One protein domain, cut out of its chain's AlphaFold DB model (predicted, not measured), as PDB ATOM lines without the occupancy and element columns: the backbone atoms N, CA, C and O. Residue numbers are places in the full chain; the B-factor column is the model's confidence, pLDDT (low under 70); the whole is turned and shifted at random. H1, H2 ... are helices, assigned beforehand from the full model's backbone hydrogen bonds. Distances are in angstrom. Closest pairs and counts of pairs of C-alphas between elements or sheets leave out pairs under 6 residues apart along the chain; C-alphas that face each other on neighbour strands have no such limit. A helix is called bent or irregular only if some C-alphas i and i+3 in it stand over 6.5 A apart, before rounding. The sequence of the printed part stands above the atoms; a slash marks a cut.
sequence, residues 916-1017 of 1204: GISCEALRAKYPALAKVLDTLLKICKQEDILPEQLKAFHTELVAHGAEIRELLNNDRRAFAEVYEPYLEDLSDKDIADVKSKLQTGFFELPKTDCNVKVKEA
ATOM      1  N   GLY A 916      48.533   8.664  36.437       83.19
ATOM      2  CA  GLY A 916      48.799   9.551  37.579       83.19
ATOM      3  C   GLY A 916      48.115  10.926  37.507       83.19
ATOM      4  O   GLY A 916      48.576  11.871  38.140       83.19
ATOM      5  N   ILE A 917      47.070  11.090  36.694       88.44
ATOM      6  CA  ILE A 917      46.433  12.379  36.386       88.44
ATOM      7  C   ILE A 917      44.925  12.243  36.563       88.44
ATOM      8  O   ILE A 917      44.351  11.268  36.082       88.44
ATOM      9  N   SER A 918      44.285  13.217  37.212       90.56
ATOM     10  CA  SER A 918      42.826  13.232  37.332       90.56
ATOM     11  C   SER A 918      42.135  13.427  35.985       90.56
ATOM     12  O   SER A 918      42.620  14.159  35.113       90.56
ATOM     13  N   CYS A 919      40.951  12.826  35.832       88.88
ATOM     14  CA  CYS A 919      40.107  13.029  34.657       88.88
ATOM     15  C   CYS A 919      39.779  14.522  34.445       88.88
ATOM     16  O   CYS A 919      39.830  15.015  33.320       88.88
ATOM     17  N   GLU A 920      39.562  15.284  35.523       87.19
ATOM     18  CA  GLU A 920      39.333  16.736  35.463       87.19
ATOM     19  C   GLU A 920      40.522  17.509  34.872       87.19
ATOM     20  O   GLU A 920      40.338  18.414  34.055       87.19
ATOM     21  N   ALA A 921      41.750  17.158  35.267       85.25
ATOM     22  CA  ALA A 921      42.951  17.801  34.744       85.25
ATOM     23  C   ALA A 921      43.207  17.419  33.278       85.25
ATOM     24  O   ALA A 921      43.599  18.274  32.483       85.25
ATOM     25  N   LEU A 922      42.920  16.168  32.900       87.56
ATOM     26  CA  LEU A 922      42.977  15.721  31.507       87.56
ATOM     27  C   LEU A 922      41.923  16.406  30.637       87.56
ATOM     28  O   LEU A 922      42.251  16.834  29.536       87.56
ATOM     29  N   ARG A 923      40.697  16.597  31.140       87.88
ATOM     30  CA  ARG A 923      39.625  17.314  30.433       87.88
ATOM     31  C   ARG A 923      39.997  18.771  30.169       87.88
ATOM     32  O   ARG A 923      39.781  19.271  29.069       87.88
ATOM     33  N   ALA A 924      40.580  19.442  31.164       85.56
ATOM     34  CA  ALA A 924      41.038  20.823  31.022       85.56
ATOM     35  C   ALA A 924      42.148  20.967  29.966       85.56
ATOM     36  O   ALA A 924      42.247  22.004  29.313       85.56
ATOM     37  N   LYS A 925      42.970  19.926  29.792       83.88
ATOM     38  CA  LYS A 925      44.104  19.912  28.865       83.88
ATOM     39  C   LYS A 925      43.757  19.417  27.461       83.88
ATOM     40  O   LYS A 925      44.307  19.924  26.489       83.88
ATOM     41  N   TYR A 926      42.828  18.470  27.350       86.62
ATOM     42  CA  TYR A 926      42.360  17.889  26.092       86.62
ATOM     43  C   TYR A 926      40.830  18.025  25.967       86.62
ATOM     44  O   TYR A 926      40.111  17.030  26.094       86.62
ATOM     45  N   PRO A 927      40.299  19.234  25.690       84.50
ATOM     46  CA  PRO A 927      38.852  19.467  25.632       84.50
ATOM     47  C   PRO A 927      38.128  18.631  24.569       84.50
ATOM     48  O   PRO A 927      36.974  18.263  24.766       84.50
ATOM     49  N   ALA A 928      38.811  18.289  23.469       84.38
ATOM     50  CA  ALA A 928      38.272  17.423  22.417       84.38
ATOM     51  C   ALA A 928      37.941  16.006  22.922       84.38
ATOM     52  O   ALA A 928      37.028  15.375  22.410       84.38
ATOM     53  N   LEU A 929      38.622  15.533  23.974       88.19
ATOM     54  CA  LEU A 929      38.402  14.213  24.568       88.19
ATOM     55  C   LEU A 929      37.397  14.231  25.725       88.19
ATOM     56  O   LEU A 929      37.176  13.197  26.350       88.19
ATOM     57  N   ALA A 930      36.788  15.380  26.040       86.25
ATOM     58  CA  ALA A 930      35.980  15.546  27.248       86.25
ATOM     59  C   ALA A 930      34.852  14.509  27.364       86.25
ATOM     60  O   ALA A 930      34.717  13.871  28.401       86.25
ATOM     61  N   LYS A 931      34.092  14.278  26.288       86.88
ATOM     62  CA  LYS A 931      32.963  13.331  26.292       86.88
ATOM     63  C   LYS A 931      33.397  11.875  26.482       86.88
ATOM     64  O   LYS A 931      32.729  11.113  27.185       86.88
ATOM     65  N   VAL A 932      34.523  11.493  25.876       90.19
ATOM     66  CA  VAL A 932      35.132  10.169  26.067       90.19
ATOM     67  C   VAL A 932      35.601  10.032  27.512       90.19
ATOM     68  O   VAL A 932      35.247   9.063  28.173       90.19
ATOM     69  N   LEU A 933      36.351  11.014  28.022       90.06
ATOM     70  CA  LEU A 933      36.884  11.024  29.386       90.06
ATOM     71  C   LEU A 933      35.774  10.969  30.443       90.06
ATOM     72  O   LEU A 933      35.940  10.301  31.461       90.06
ATOM     73  N   ASP A 934      34.630  11.604  30.187       88.62
ATOM     74  CA  ASP A 934      33.454  11.551  31.061       88.62
ATOM     75  C   ASP A 934      32.867  10.145  31.124       88.62
ATOM     76  O   ASP A 934      32.539   9.655  32.204       88.62
ATOM     77  N   THR A 935      32.773   9.472  29.978       89.94
ATOM     78  CA  THR A 935      32.271   8.098  29.933       89.94
ATOM     79  C   THR A 935      33.278   7.115  30.533       89.94
ATOM     80  O   THR A 935      32.895   6.243  31.304       89.94
ATOM     81  N   LEU A 936      34.579   7.307  30.295       90.81
ATOM     82  CA  LEU A 936      35.645   6.533  30.936       90.81
ATOM     83  C   LEU A 936      35.669   6.725  32.460       90.81
ATOM     84  O   LEU A 936      35.896   5.770  33.198       90.81
ATOM     85  N   LEU A 937      35.379   7.935  32.955       89.81
ATOM     86  CA  LEU A 937      35.246   8.194  34.389       89.81
ATOM     87  C   LEU A 937      34.071   7.416  34.993       89.81
ATOM     88  O   LEU A 937      34.219   6.864  36.082       89.81
ATOM     89  N   LYS A 938      32.939   7.323  34.281       89.50
ATOM     90  CA  LYS A 938      31.810   6.471  34.687       89.50
ATOM     91  C   LYS A 938      32.197   4.994  34.729       89.50
ATOM     92  O   LYS A 938      31.871   4.320  35.700       89.50
ATOM     93  N   ILE A 939      32.956   4.512  33.739       90.06
ATOM     94  CA  ILE A 939      33.477   3.132  33.700       90.06
ATOM     95  C   ILE A 939      34.401   2.850  34.899       90.06
ATOM     96  O   ILE A 939      34.299   1.786  35.516       90.06
ATOM     97  N   CYS A 940      35.270   3.802  35.263       86.88
ATOM     98  CA  CYS A 940      36.124   3.728  36.455       86.88
ATOM     99  C   CYS A 940      35.315   3.669  37.753       86.88
ATOM    100  O   CYS A 940      35.531   2.776  38.571       86.88
ATOM    101  N   LYS A 941      34.323   4.552  37.891       86.50
ATOM    102  CA  LYS A 941      33.425   4.610  39.053       86.50
ATOM    103  C   LYS A 941      32.380   3.492  39.099       86.50
ATOM    104  O   LYS A 941      31.679   3.383  40.099       86.50
ATOM    105  N   GLN A 942      32.298   2.667  38.054       85.56
ATOM    106  CA  GLN A 942      31.294   1.609  37.891       85.56
ATOM    107  C   GLN A 942      29.856   2.152  37.959       85.56
ATOM    108  O   GLN A 942      28.973   1.542  38.555       85.56
ATOM    109  N   GLU A 943      29.632   3.326  37.364       85.81
ATOM    110  CA  GLU A 943      28.300   3.915  37.222       85.81
ATOM    111  C   GLU A 943      27.542   3.273  36.047       85.81
ATOM    112  O   GLU A 943      28.146   2.901  35.040       85.81
ATOM    113  N   ASP A 944      26.212   3.185  36.151       80.62
ATOM    114  CA  ASP A 944      25.367   2.652  35.077       80.62
ATOM    115  C   ASP A 944      25.432   3.539  33.820       80.62
ATOM    116  O   ASP A 944      25.163   4.746  33.857       80.62
ATOM    117  N   ILE A 945      25.746   2.921  32.678       85.25
ATOM    118  CA  ILE A 945      25.798   3.582  31.370       85.25
ATOM    119  C   ILE A 945      24.555   3.191  30.580       85.25
ATOM    120  O   ILE A 945      24.359   2.031  30.218       85.25
ATOM    121  N   LEU A 946      23.708   4.178  30.293       84.44
ATOM    122  CA  LEU A 946      22.488   3.957  29.518       84.44
ATOM    123  C   LEU A 946      22.813   3.561  28.065       84.44
ATOM    124  O   LEU A 946      23.819   4.026  27.521       84.44
ATOM    125  N   PRO A 947      21.947   2.788  27.383       79.56
ATOM    126  CA  PRO A 947      22.171   2.373  25.998       79.56
ATOM    127  C   PRO A 947      22.437   3.536  25.027       79.56
ATOM    128  O   PRO A 947      23.286   3.410  24.144       79.56
ATOM    129  N   GLU A 948      21.773   4.688  25.185       82.62
ATOM    130  CA  GLU A 948      22.059   5.870  24.360       82.62
ATOM    131  C   GLU A 948      23.450   6.457  24.636       82.62
ATOM    132  O   GLU A 948      24.130   6.898  23.710       82.62
ATOM    133  N   GLN A 949      23.899   6.431  25.895       86.00
ATOM    134  CA  GLN A 949      25.239   6.882  26.281       86.00
ATOM    135  C   GLN A 949      26.314   5.928  25.753       86.00
ATOM    136  O   GLN A 949      27.352   6.392  25.296       86.00
ATOM    137  N   LEU A 950      26.043   4.620  25.728       86.75
ATOM    138  CA  LEU A 950      26.943   3.617  25.160       86.75
ATOM    139  C   LEU A 950      27.084   3.769  23.634       86.75
ATOM    140  O   LEU A 950      28.190   3.681  23.102       86.75
ATOM    141  N   LYS A 951      25.990   4.078  22.922       86.88
ATOM    142  CA  LYS A 951      26.034   4.417  21.485       86.88
ATOM    143  C   LYS A 951      26.846   5.687  21.217       86.88
ATOM    144  O   LYS A 951      27.637   5.731  20.270       86.88
ATOM    145  N   ALA A 952      26.670   6.715  22.049       88.06
ATOM    146  CA  ALA A 952      27.467   7.935  21.966       88.06
ATOM    147  C   ALA A 952      28.951   7.645  22.243       88.06
ATOM    148  O   ALA A 952      29.807   8.096  21.490       88.06
ATOM    149  N   PHE A 953      29.251   6.822  23.247       91.44
ATOM    150  CA  PHE A 953      30.611   6.410  23.583       91.44
ATOM    151  C   PHE A 953      31.294   5.661  22.442       91.44
ATOM    152  O   PHE A 953      32.408   6.017  22.081       91.44
ATOM    153  N   HIS A 954      30.609   4.702  21.810       91.12
ATOM    154  CA  HIS A 954      31.112   4.038  20.606       91.12
ATOM    155  C   HIS A 954      31.491   5.049  19.514       91.12
ATOM    156  O   HIS A 954      32.586   4.990  18.965       91.12
ATOM    157  N   THR A 955      30.609   6.014  19.238       90.69
ATOM    158  CA  THR A 955      30.848   7.048  18.216       90.69
ATOM    159  C   THR A 955      32.088   7.886  18.541       90.69
ATOM    160  O   THR A 955      32.894   8.174  17.659       90.69
ATOM    161  N   GLU A 956      32.265   8.247  19.809       89.50
ATOM    162  CA  GLU A 956      33.397   9.049  20.271       89.50
ATOM    163  C   GLU A 956      34.710   8.233  20.319       89.50
ATOM    164  O   GLU A 956      35.768   8.776  20.005       89.50
ATOM    165  N   LEU A 957      34.665   6.927  20.621       90.50
ATOM    166  CA  LEU A 957      35.826   6.026  20.523       90.50
ATOM    167  C   LEU A 957      36.317   5.885  19.077       90.50
ATOM    168  O   LEU A 957      37.523   5.915  18.841       90.50
ATOM    169  N   VAL A 958      35.399   5.782  18.111       89.88
ATOM    170  CA  VAL A 958      35.745   5.754  16.681       89.88
ATOM    171  C   VAL A 958      36.336   7.096  16.237       89.88
ATOM    172  O   VAL A 958      37.319   7.122  15.499       89.88
ATOM    173  N   ALA A 959      35.759   8.214  16.691       89.88
ATOM    174  CA  ALA A 959      36.191   9.554  16.293       89.88
ATOM    175  C   ALA A 959      37.551   9.967  16.886       89.88
ATOM    176  O   ALA A 959      38.308  10.659  16.209       89.88
ATOM    177  N   HIS A 960      37.852   9.552  18.123       90.00
ATOM    178  CA  HIS A 960      39.011  10.026  18.894       90.00
ATOM    179  C   HIS A 960      39.970   8.913  19.359       90.00
ATOM    180  O   HIS A 960      40.810   9.113  20.242       90.00
ATOM    181  N   GLY A 961      39.849   7.706  18.800       85.25
ATOM    182  CA  GLY A 961      40.612   6.531  19.236       85.25
ATOM    183  C   GLY A 961      42.132   6.689  19.128       85.25
ATOM    184  O   GLY A 961      42.868   6.180  19.977       85.25
ATOM    185  N   ALA A 962      42.616   7.425  18.122       85.88
ATOM    186  CA  ALA A 962      44.043   7.673  17.929       85.88
ATOM    187  C   ALA A 962      44.612   8.600  19.016       85.88
ATOM    188  O   ALA A 962      45.652   8.299  19.602       85.88
ATOM    189  N   GLU A 963      43.905   9.685  19.333       87.06
ATOM    190  CA  GLU A 963      44.288  10.650  20.363       87.06
ATOM    191  C   GLU A 963      44.260  10.031  21.765       87.06
ATOM    192  O   GLU A 963      45.147  10.293  22.580       87.06
ATOM    193  N   ILE A 964      43.280   9.163  22.042       87.50
ATOM    194  CA  ILE A 964      43.208   8.428  23.311       87.50
ATOM    195  C   ILE A 964      44.398   7.472  23.433       87.50
ATOM    196  O   ILE A 964      45.063   7.445  24.468       87.50
ATOM    197  N   ARG A 965      44.714   6.714  22.375       86.38
ATOM    198  CA  ARG A 965      45.861   5.794  22.376       86.38
ATOM    199  C   ARG A 965      47.180   6.536  22.617       86.38
ATOM    200  O   ARG A 965      48.002   6.075  23.410       86.38
ATOM    201  N   GLU A 966      47.369   7.684  21.971       85.00
ATOM    202  CA  GLU A 966      48.548   8.539  22.149       85.00
ATOM    203  C   GLU A 966      48.678   9.014  23.608       85.00
ATOM    204  O   GLU A 966      49.745   8.879  24.214       85.00
ATOM    205  N   LEU A 967      47.580   9.487  24.211       85.12
ATOM    206  CA  LEU A 967      47.543   9.912  25.613       85.12
ATOM    207  C   LEU A 967      47.918   8.776  26.576       85.12
ATOM    208  O   LEU A 967      48.689   8.990  27.510       85.12
ATOM    209  N   LEU A 968      47.383   7.573  26.352       85.19
ATOM    210  CA  LEU A 968      47.667   6.409  27.191       85.19
ATOM    211  C   LEU A 968      49.137   5.981  27.091       85.19
ATOM    212  O   LEU A 968      49.738   5.602  28.100       85.19
ATOM    213  N   ASN A 969      49.722   6.029  25.894       83.31
ATOM    214  CA  ASN A 969      51.101   5.600  25.653       83.31
ATOM    215  C   ASN A 969      52.142   6.634  26.111       83.31
ATOM    216  O   ASN A 969      53.223   6.244  26.551       83.31
ATOM    217  N   ASN A 970      51.805   7.928  26.080       79.94
ATOM    218  CA  ASN A 970      52.688   9.041  26.451       79.94
ATOM    219  C   ASN A 970      52.244   9.770  27.736       79.94
ATOM    220  O   ASN A 970      52.489  10.966  27.927       79.94
ATOM    221  N   ASP A 971      51.642   9.038  28.673       80.06
ATOM    222  CA  ASP A 971      51.062   9.574  29.910       80.06
ATOM    223  C   ASP A 971      52.088  10.262  30.841       80.06
ATOM    224  O   ASP A 971      51.732  11.080  31.689       80.06
ATOM    225  N   ARG A 972      53.385   9.963  30.691       79.25
ATOM    226  CA  ARG A 972      54.492  10.618  31.415       79.25
ATOM    227  C   ARG A 972      54.645  12.083  31.036       79.25
ATOM    228  O   ARG A 972      54.820  12.917  31.918       79.25
ATOM    229  N   ARG A 973      54.534  12.392  29.743       81.50
ATOM    230  CA  ARG A 973      54.601  13.766  29.240       81.50
ATOM    231  C   ARG A 973      53.402  14.566  29.733       81.50
ATOM    232  O   ARG A 973      53.560  15.662  30.259       81.50
ATOM    233  N   ALA A 974      52.213  13.967  29.654       82.12
ATOM    234  CA  ALA A 974      51.006  14.570  30.198       82.12
ATOM    235  C   ALA A 974      51.126  14.827  31.713       82.12
ATOM    236  O   ALA A 974      50.694  15.881  32.168       82.12
ATOM    237  N   PHE A 975      51.743  13.906  32.464       87.12
ATOM    238  CA  PHE A 975      51.950  14.014  33.911       87.12
ATOM    239  C   PHE A 975      52.913  15.154  34.269       87.12
ATOM    240  O   PHE A 975      52.567  15.995  35.093       87.12
ATOM    241  N   ALA A 976      54.077  15.223  33.616       83.62
ATOM    242  CA  ALA A 976      55.063  16.279  33.855       83.62
ATOM    243  C   ALA A 976      54.491  17.672  33.554       83.62
ATOM    244  O   ALA A 976      54.600  18.578  34.368       83.62
ATOM    245  N   GLU A 977      53.795  17.817  32.426       83.62
ATOM    246  CA  GLU A 977      53.204  19.091  32.011       83.62
ATOM    247  C   GLU A 977      51.977  19.502  32.863       83.62
ATOM    248  O   GLU A 977      51.668  20.684  32.950       83.62
ATOM    249  N   VAL A 978      51.228  18.567  33.471       85.31
ATOM    250  CA  VAL A 978      50.097  18.919  34.365       85.31
ATOM    251  C   VAL A 978      50.578  19.350  35.755       85.31
ATOM    252  O   VAL A 978      49.957  20.223  36.365       85.31
ATOM    253  N   TYR A 979      51.669  18.762  36.257       89.00
ATOM    254  CA  TYR A 979      52.190  19.009  37.609       89.00
ATOM    255  C   TYR A 979      53.503  19.800  37.641       89.00
ATOM    256  O   TYR A 979      54.163  19.829  38.681       89.00
ATOM    257  N   GLU A 980      53.863  20.459  36.538       85.38
ATOM    258  CA  GLU A 980      55.077  21.275  36.385       85.38
ATOM    259  C   GLU A 980      55.381  22.161  37.616       85.38
ATOM    260  O   GLU A 980      56.499  22.065  38.126       85.38
ATOM    261  N   PRO A 981      54.413  22.895  38.217       84.38
ATOM    262  CA  PRO A 981      54.689  23.754  39.376       84.38
ATOM    263  C   PRO A 981      55.174  23.032  40.646       84.38
ATOM    264  O   PRO A 981      55.645  23.680  41.575       84.38
ATOM    265  N   TYR A 982      55.007  21.710  40.750       83.94
ATOM    266  CA  TYR A 982      55.404  20.921  41.928       83.94
ATOM    267  C   TYR A 982      56.699  20.128  41.708       83.94
ATOM    268  O   TYR A 982      57.339  19.686  42.670       83.94
ATOM    269  N   LEU A 983      57.077  19.947  40.443       83.19
ATOM    270  CA  LEU A 983      58.198  19.120  40.002       83.19
ATOM    271  C   LEU A 983      59.411  19.955  39.566       83.19
ATOM    272  O   LEU A 983      60.378  19.395  39.057       83.19
ATOM    273  N   GLU A 984      59.372  21.269  39.801       71.19
ATOM    274  CA  GLU A 984      60.480  22.190  39.544       71.19
ATOM    275  C   GLU A 984      61.776  21.676  40.216       71.19
ATOM    276  O   GLU A 984      61.753  21.128  41.328       71.19
ATOM    277  N   ASP A 985      62.894  21.783  39.494       71.06
ATOM    278  CA  ASP A 985      64.237  21.288  39.849       71.06
ATOM    279  C   ASP A 985      64.453  19.756  39.874       71.06
ATOM    280  O   ASP A 985      65.527  19.296  40.273       71.06
ATOM    281  N   LEU A 986      63.486  18.938  39.439       78.56
ATOM    282  CA  LEU A 986      63.656  17.482  39.295       78.56
ATOM    283  C   LEU A 986      64.001  17.102  37.847       78.56
ATOM    284  O   LEU A 986      63.399  17.608  36.903       78.56
ATOM    285  N   SER A 987      64.948  16.177  37.650       79.62
ATOM    286  CA  SER A 987      65.246  15.654  36.308       79.62
ATOM    287  C   SER A 987      64.136  14.722  35.808       79.62
ATOM    288  O   SER A 987      63.397  14.148  36.607       79.62
ATOM    289  N   ASP A 988      64.062  14.458  34.499       76.75
ATOM    290  CA  ASP A 988      63.093  13.500  33.928       76.75
ATOM    291  C   ASP A 988      63.152  12.113  34.591       76.75
ATOM    292  O   ASP A 988      62.143  11.413  34.723       76.75
ATOM    293  N   LYS A 989      64.346  11.711  35.043       78.50
ATOM    294  CA  LYS A 989      64.555  10.453  35.762       78.50
ATOM    295  C   LYS A 989      63.995  10.510  37.186       78.50
ATOM    296  O   LYS A 989      63.441   9.516  37.650       78.50
ATOM    297  N   ASP A 990      64.104  11.656  37.851       80.62
ATOM    298  CA  ASP A 990      63.563  11.875  39.194       80.62
ATOM    299  C   ASP A 990      62.037  12.004  39.156       80.62
ATOM    300  O   ASP A 990      61.351  11.414  39.989       80.62
ATOM    301  N   ILE A 991      61.484  12.670  38.136       82.75
ATOM    302  CA  ILE A 991      60.035  12.728  37.883       82.75
ATOM    303  C   ILE A 991      59.475  11.316  37.674       82.75
ATOM    304  O   ILE A 991      58.400  10.992  38.184       82.75
ATOM    305  N   ALA A 992      60.207  10.444  36.971       79.75
ATOM    306  CA  ALA A 992      59.814   9.048  36.807       79.75
ATOM    307  C   ALA A 992      59.822   8.271  38.137       79.75
ATOM    308  O   ALA A 992      58.911   7.476  38.369       79.75
ATOM    309  N   ASP A 993      60.799   8.512  39.018       79.25
ATOM    310  CA  ASP A 993      60.847   7.879  40.343       79.25
ATOM    311  C   ASP A 993      59.714   8.392  41.249       79.25
ATOM    312  O   ASP A 993      58.995   7.589  41.847       79.25
ATOM    313  N   VAL A 994      59.458   9.708  41.260       82.81
ATOM    314  CA  VAL A 994      58.314  10.314  41.966       82.81
ATOM    315  C   VAL A 994      57.006   9.703  41.475       82.81
ATOM    316  O   VAL A 994      56.224   9.214  42.288       82.81
ATOM    317  N   LYS A 995      56.793   9.628  40.154       82.25
ATOM    318  CA  LYS A 995      55.602   8.999  39.570       82.25
ATOM    319  C   LYS A 995      55.467   7.525  39.965       82.25
ATOM    320  O   LYS A 995      54.354   7.081  40.225       82.25
ATOM    321  N   SER A 996      56.567   6.772  40.041       80.25
ATOM    322  CA  SER A 996      56.534   5.348  40.413       80.25
ATOM    323  C   SER A 996      56.176   5.093  41.883       80.25
ATOM    324  O   SER A 996      55.697   4.012  42.218       80.25
ATOM    325  N   LYS A 997      56.391   6.086  42.753       79.31
ATOM    326  CA  LYS A 997      56.094   6.023  44.192       79.31
ATOM    327  C   LYS A 997      54.685   6.499  44.542       79.31
ATOM    328  O   LYS A 997      54.234   6.279  45.664       79.31
ATOM    329  N   LEU A 998      53.990   7.139  43.602       82.44
ATOM    330  CA  LEU A 998      52.602   7.546  43.787       82.44
ATOM    331  C   LEU A 998      51.667   6.335  43.788       82.44
ATOM    332  O   LEU A 998      51.853   5.361  43.061       82.44
ATOM    333  N   GLN A 999      50.618   6.424  44.602       79.06
ATOM    334  CA  GLN A 999      49.542   5.438  44.604       79.06
ATOM    335  C   GLN A 999      48.794   5.460  43.263       79.06
ATOM    336  O   GLN A 999      48.624   6.504  42.642       79.06
ATOM    337  N   THR A1000      48.306   4.305  42.826       83.06
ATOM    338  CA  THR A1000      47.445   4.192  41.640       83.06
ATOM    339  C   THR A1000      46.041   4.752  41.900       83.06
ATOM    340  O   THR A1000      45.615   4.813  43.053       83.06
ATOM    341  N   GLY A1001      45.286   5.081  40.848       82.88
ATOM    342  CA  GLY A1001      43.876   5.493  40.944       82.88
ATOM    343  C   GLY A1001      43.646   7.005  40.917       82.88
ATOM    344  O   GLY A1001      42.623   7.485  41.391       82.88
ATOM    345  N   PHE A1002      44.589   7.781  40.377       89.00
ATOM    346  CA  PHE A1002      44.472   9.243  40.322       89.00
ATOM    347  C   PHE A1002      43.358   9.719  39.383       89.00
ATOM    348  O   PHE A1002      42.785  10.775  39.623       89.00
ATOM    349  N   PHE A1003      43.019   8.936  38.356       88.44
ATOM    350  CA  PHE A1003      42.006   9.285  37.357       88.44
ATOM    351  C   PHE A1003      40.630   9.629  37.958       88.44
ATOM    352  O   PHE A1003      39.940  10.510  37.444       88.44
ATOM    353  N   GLU A1004      40.261   8.982  39.066       86.69
ATOM    354  CA  GLU A1004      38.976   9.160  39.757       86.69
ATOM    355  C   GLU A1004      38.971  10.305  40.778       86.69
ATOM    356  O   GLU A1004      37.899  10.755  41.192       86.69
ATOM    357  N   LEU A1005      40.152  10.765  41.199       87.50
ATOM    358  CA  LEU A1005      40.292  11.766  42.250       87.50
ATOM    359  C   LEU A1005      40.080  13.188  41.706       87.50
ATOM    360  O   LEU A1005      40.399  13.466  40.547       87.50
ATOM    361  N   PRO A1006      39.595  14.122  42.543       86.25
ATOM    362  CA  PRO A1006      39.547  15.536  42.191       86.25
ATOM    363  C   PRO A1006      40.940  16.092  41.878       86.25
ATOM    364  O   PRO A1006      41.947  15.671  42.455       86.25
ATOM    365  N   LYS A1007      41.004  17.115  41.015       85.06
ATOM    366  CA  LYS A1007      42.269  17.786  40.659       85.06
ATOM    367  C   LYS A1007      43.076  18.261  41.879       85.06
ATOM    368  O   LYS A1007      44.302  18.162  41.873       85.06
ATOM    369  N   THR A1008      42.418  18.770  42.920       85.38
ATOM    370  CA  THR A1008      43.076  19.274  44.141       85.38
ATOM    371  C   THR A1008      43.816  18.184  44.902       85.38
ATOM    372  O   THR A1008      44.946  18.397  45.338       85.38
ATOM    373  N   ASP A1009      43.209  17.010  45.015       84.69
ATOM    374  CA  ASP A1009      43.730  15.908  45.820       84.69
ATOM    375  C   ASP A1009      44.942  15.282  45.133       84.69
ATOM    376  O   ASP A1009      45.950  14.984  45.775       84.69
ATOM    377  N   CYS A1010      44.884  15.156  43.804       86.00
ATOM    378  CA  CYS A1010      46.035  14.761  43.005       86.00
ATOM    379  C   CYS A1010      47.204  15.743  43.163       86.00
ATOM    380  O   CYS A1010      48.329  15.303  43.393       86.00
ATOM    381  N   ASN A1011      46.947  17.056  43.104       86.56
ATOM    382  CA  ASN A1011      47.988  18.076  43.268       86.56
ATOM    383  C   ASN A1011      48.702  17.971  44.627       86.56
ATOM    384  O   ASN A1011      49.928  18.046  44.676       86.56
ATOM    385  N   VAL A1012      47.954  17.773  45.720       85.56
ATOM    386  CA  VAL A1012      48.527  17.603  47.068       85.56
ATOM    387  C   VAL A1012      49.426  16.371  47.120       85.56
ATOM    388  O   VAL A1012      50.581  16.478  47.527       85.56
ATOM    389  N   LYS A1013      48.943  15.225  46.628       85.19
ATOM    390  CA  LYS A1013      49.707  13.970  46.650       85.19
ATOM    391  C   LYS A1013      50.993  14.040  45.822       85.19
ATOM    392  O   LYS A1013      52.021  13.524  46.252       85.19
ATOM    393  N   VAL A1014      50.961  14.684  44.649       86.19
ATOM    394  CA  VAL A1014      52.171  14.877  43.823       86.19
ATOM    395  C   VAL A1014      53.164  15.804  44.522       86.19
ATOM    396  O   VAL A1014      54.359  15.506  44.546       86.19
ATOM    397  N   LYS A1015      52.684  16.891  45.139       84.50
ATOM    398  CA  LYS A1015      53.526  17.816  45.905       84.50
ATOM    399  C   LYS A1015      54.216  17.118  47.082       84.50
ATOM    400  O   LYS A1015      55.428  17.243  47.234       84.50
ATOM    401  N   GLU A1016      53.469  16.359  47.881       84.56
ATOM    402  CA  GLU A1016      54.007  15.611  49.026       84.56
ATOM    403  C   GLU A1016      55.060  14.585  48.595       84.56
ATOM    404  O   GLU A1016      56.144  14.536  49.177       84.56
ATOM    405  N   ALA A1017      54.794  13.820  47.531       83.06
ATOM    406  CA  ALA A1017      55.744  12.837  47.015       83.06
ATOM    407  C   ALA A1017      57.038  13.487  46.492       83.06
ATOM    408  O   ALA A1017      58.130  12.957  46.708       83.06
TER     409      ALA A1017
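AT A GLANCE: This is residues 916 to 1017 of the 1204 residues of an uncharacterized protein of Deltaproteobacteria bacterium RIFOXYD12_FULL_57_12 (UniProt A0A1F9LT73). The model is an elongated set of crossed helices with a helical cluster at each end: the hairpin of H1 and H2 with the arm H3a packed on H2 at one end, and H4, H5, H6 and H7 grouped more loosely at the other. The sharply bent H3 leads from the first end toward the second through its arm H3b, while H1 lies near the middle; after H6 the chain folds back through residues 998 to 1006, and H7 runs outward again. The printed part has 102 residues with seven named helices, H1 to H7 in chain order, and no named strand; the class is all helix. The whole is compact, with a radius of gyration of the C-alphas of 14.7 A, and spans 47 by 25 by 19 A.

IN THESE COORDINATES: The longest helix, H3, residues 947 to 969, was assigned as one helix by its hydrogen bonds, but it is bent, with C-alphas 959 and 962 8.2 A apart. Its arm H3a, residues 947 to 959, begins at C-alpha 947 (22.171, 2.373, 25.998) and is 18.5 A long; its arm H3b covers residues 962 to 969. H2, residues 927 to 941, is 20.7 A long and irregular, with C-alphas 928 and 931 7.7 A apart. H1 is residues 919 to 925, beginning at C-alpha 919 (40.107, 13.029, 34.657). H4 is residues 971 to 978, H5 residues 980 to 983, and H6 residues 988 to 997, 14.5 A long. H7, residues 1007 to 1017, is 15.7 A long and ends at C-alpha 1017 (55.744, 12.837, 47.015).

HOW THE PARTS SIT: H3a and H3b are about perpendicular, at 86 degrees. Residues 953 to 957 of H3a touch residues 931 to 935 of H2 at a steep tilt of 48 degrees, opposite ways; the closest C-alphas, of Val 932 and Glu 956, are 6.2 A apart. H2 and H1 form a helical hairpin at a shallow tilt of 7 degrees, with the C-alphas of Arg 923 and Ala 930 closest at 5.2 A. H7, the hub, only just touches H1, H5 and H6, with 3 pairs of C-alphas within 8 A each; the closest are Ala 921 and Lys 1007 at 6.0 A, Tyr 982 and Lys 1015 at 5.4 A, and Val 994 and Ala 1017 at 6.2 A. H4 and H6 are close but not clearly touching, with the C-alphas of Ala 976 and Ile 991 closest at 7.3 A. H3a and H7 are apart. Every O i to N i+4 pair is within hydrogen-bond range in H1, H3a, H3b, H4, H6 and H7, against 9 of 11 in H2; H5 is too short for such a pair.

THE WHOLE: The two C-alphas farthest apart, of Pro 947 and Asp 985, are 48.2 A apart. The printed part has no cut and no long link; the link from H6 to H7, 9 residues, is short, and the others are tight. The mean pLDDT of the printed part is 85.1, and no printed residue is under 70.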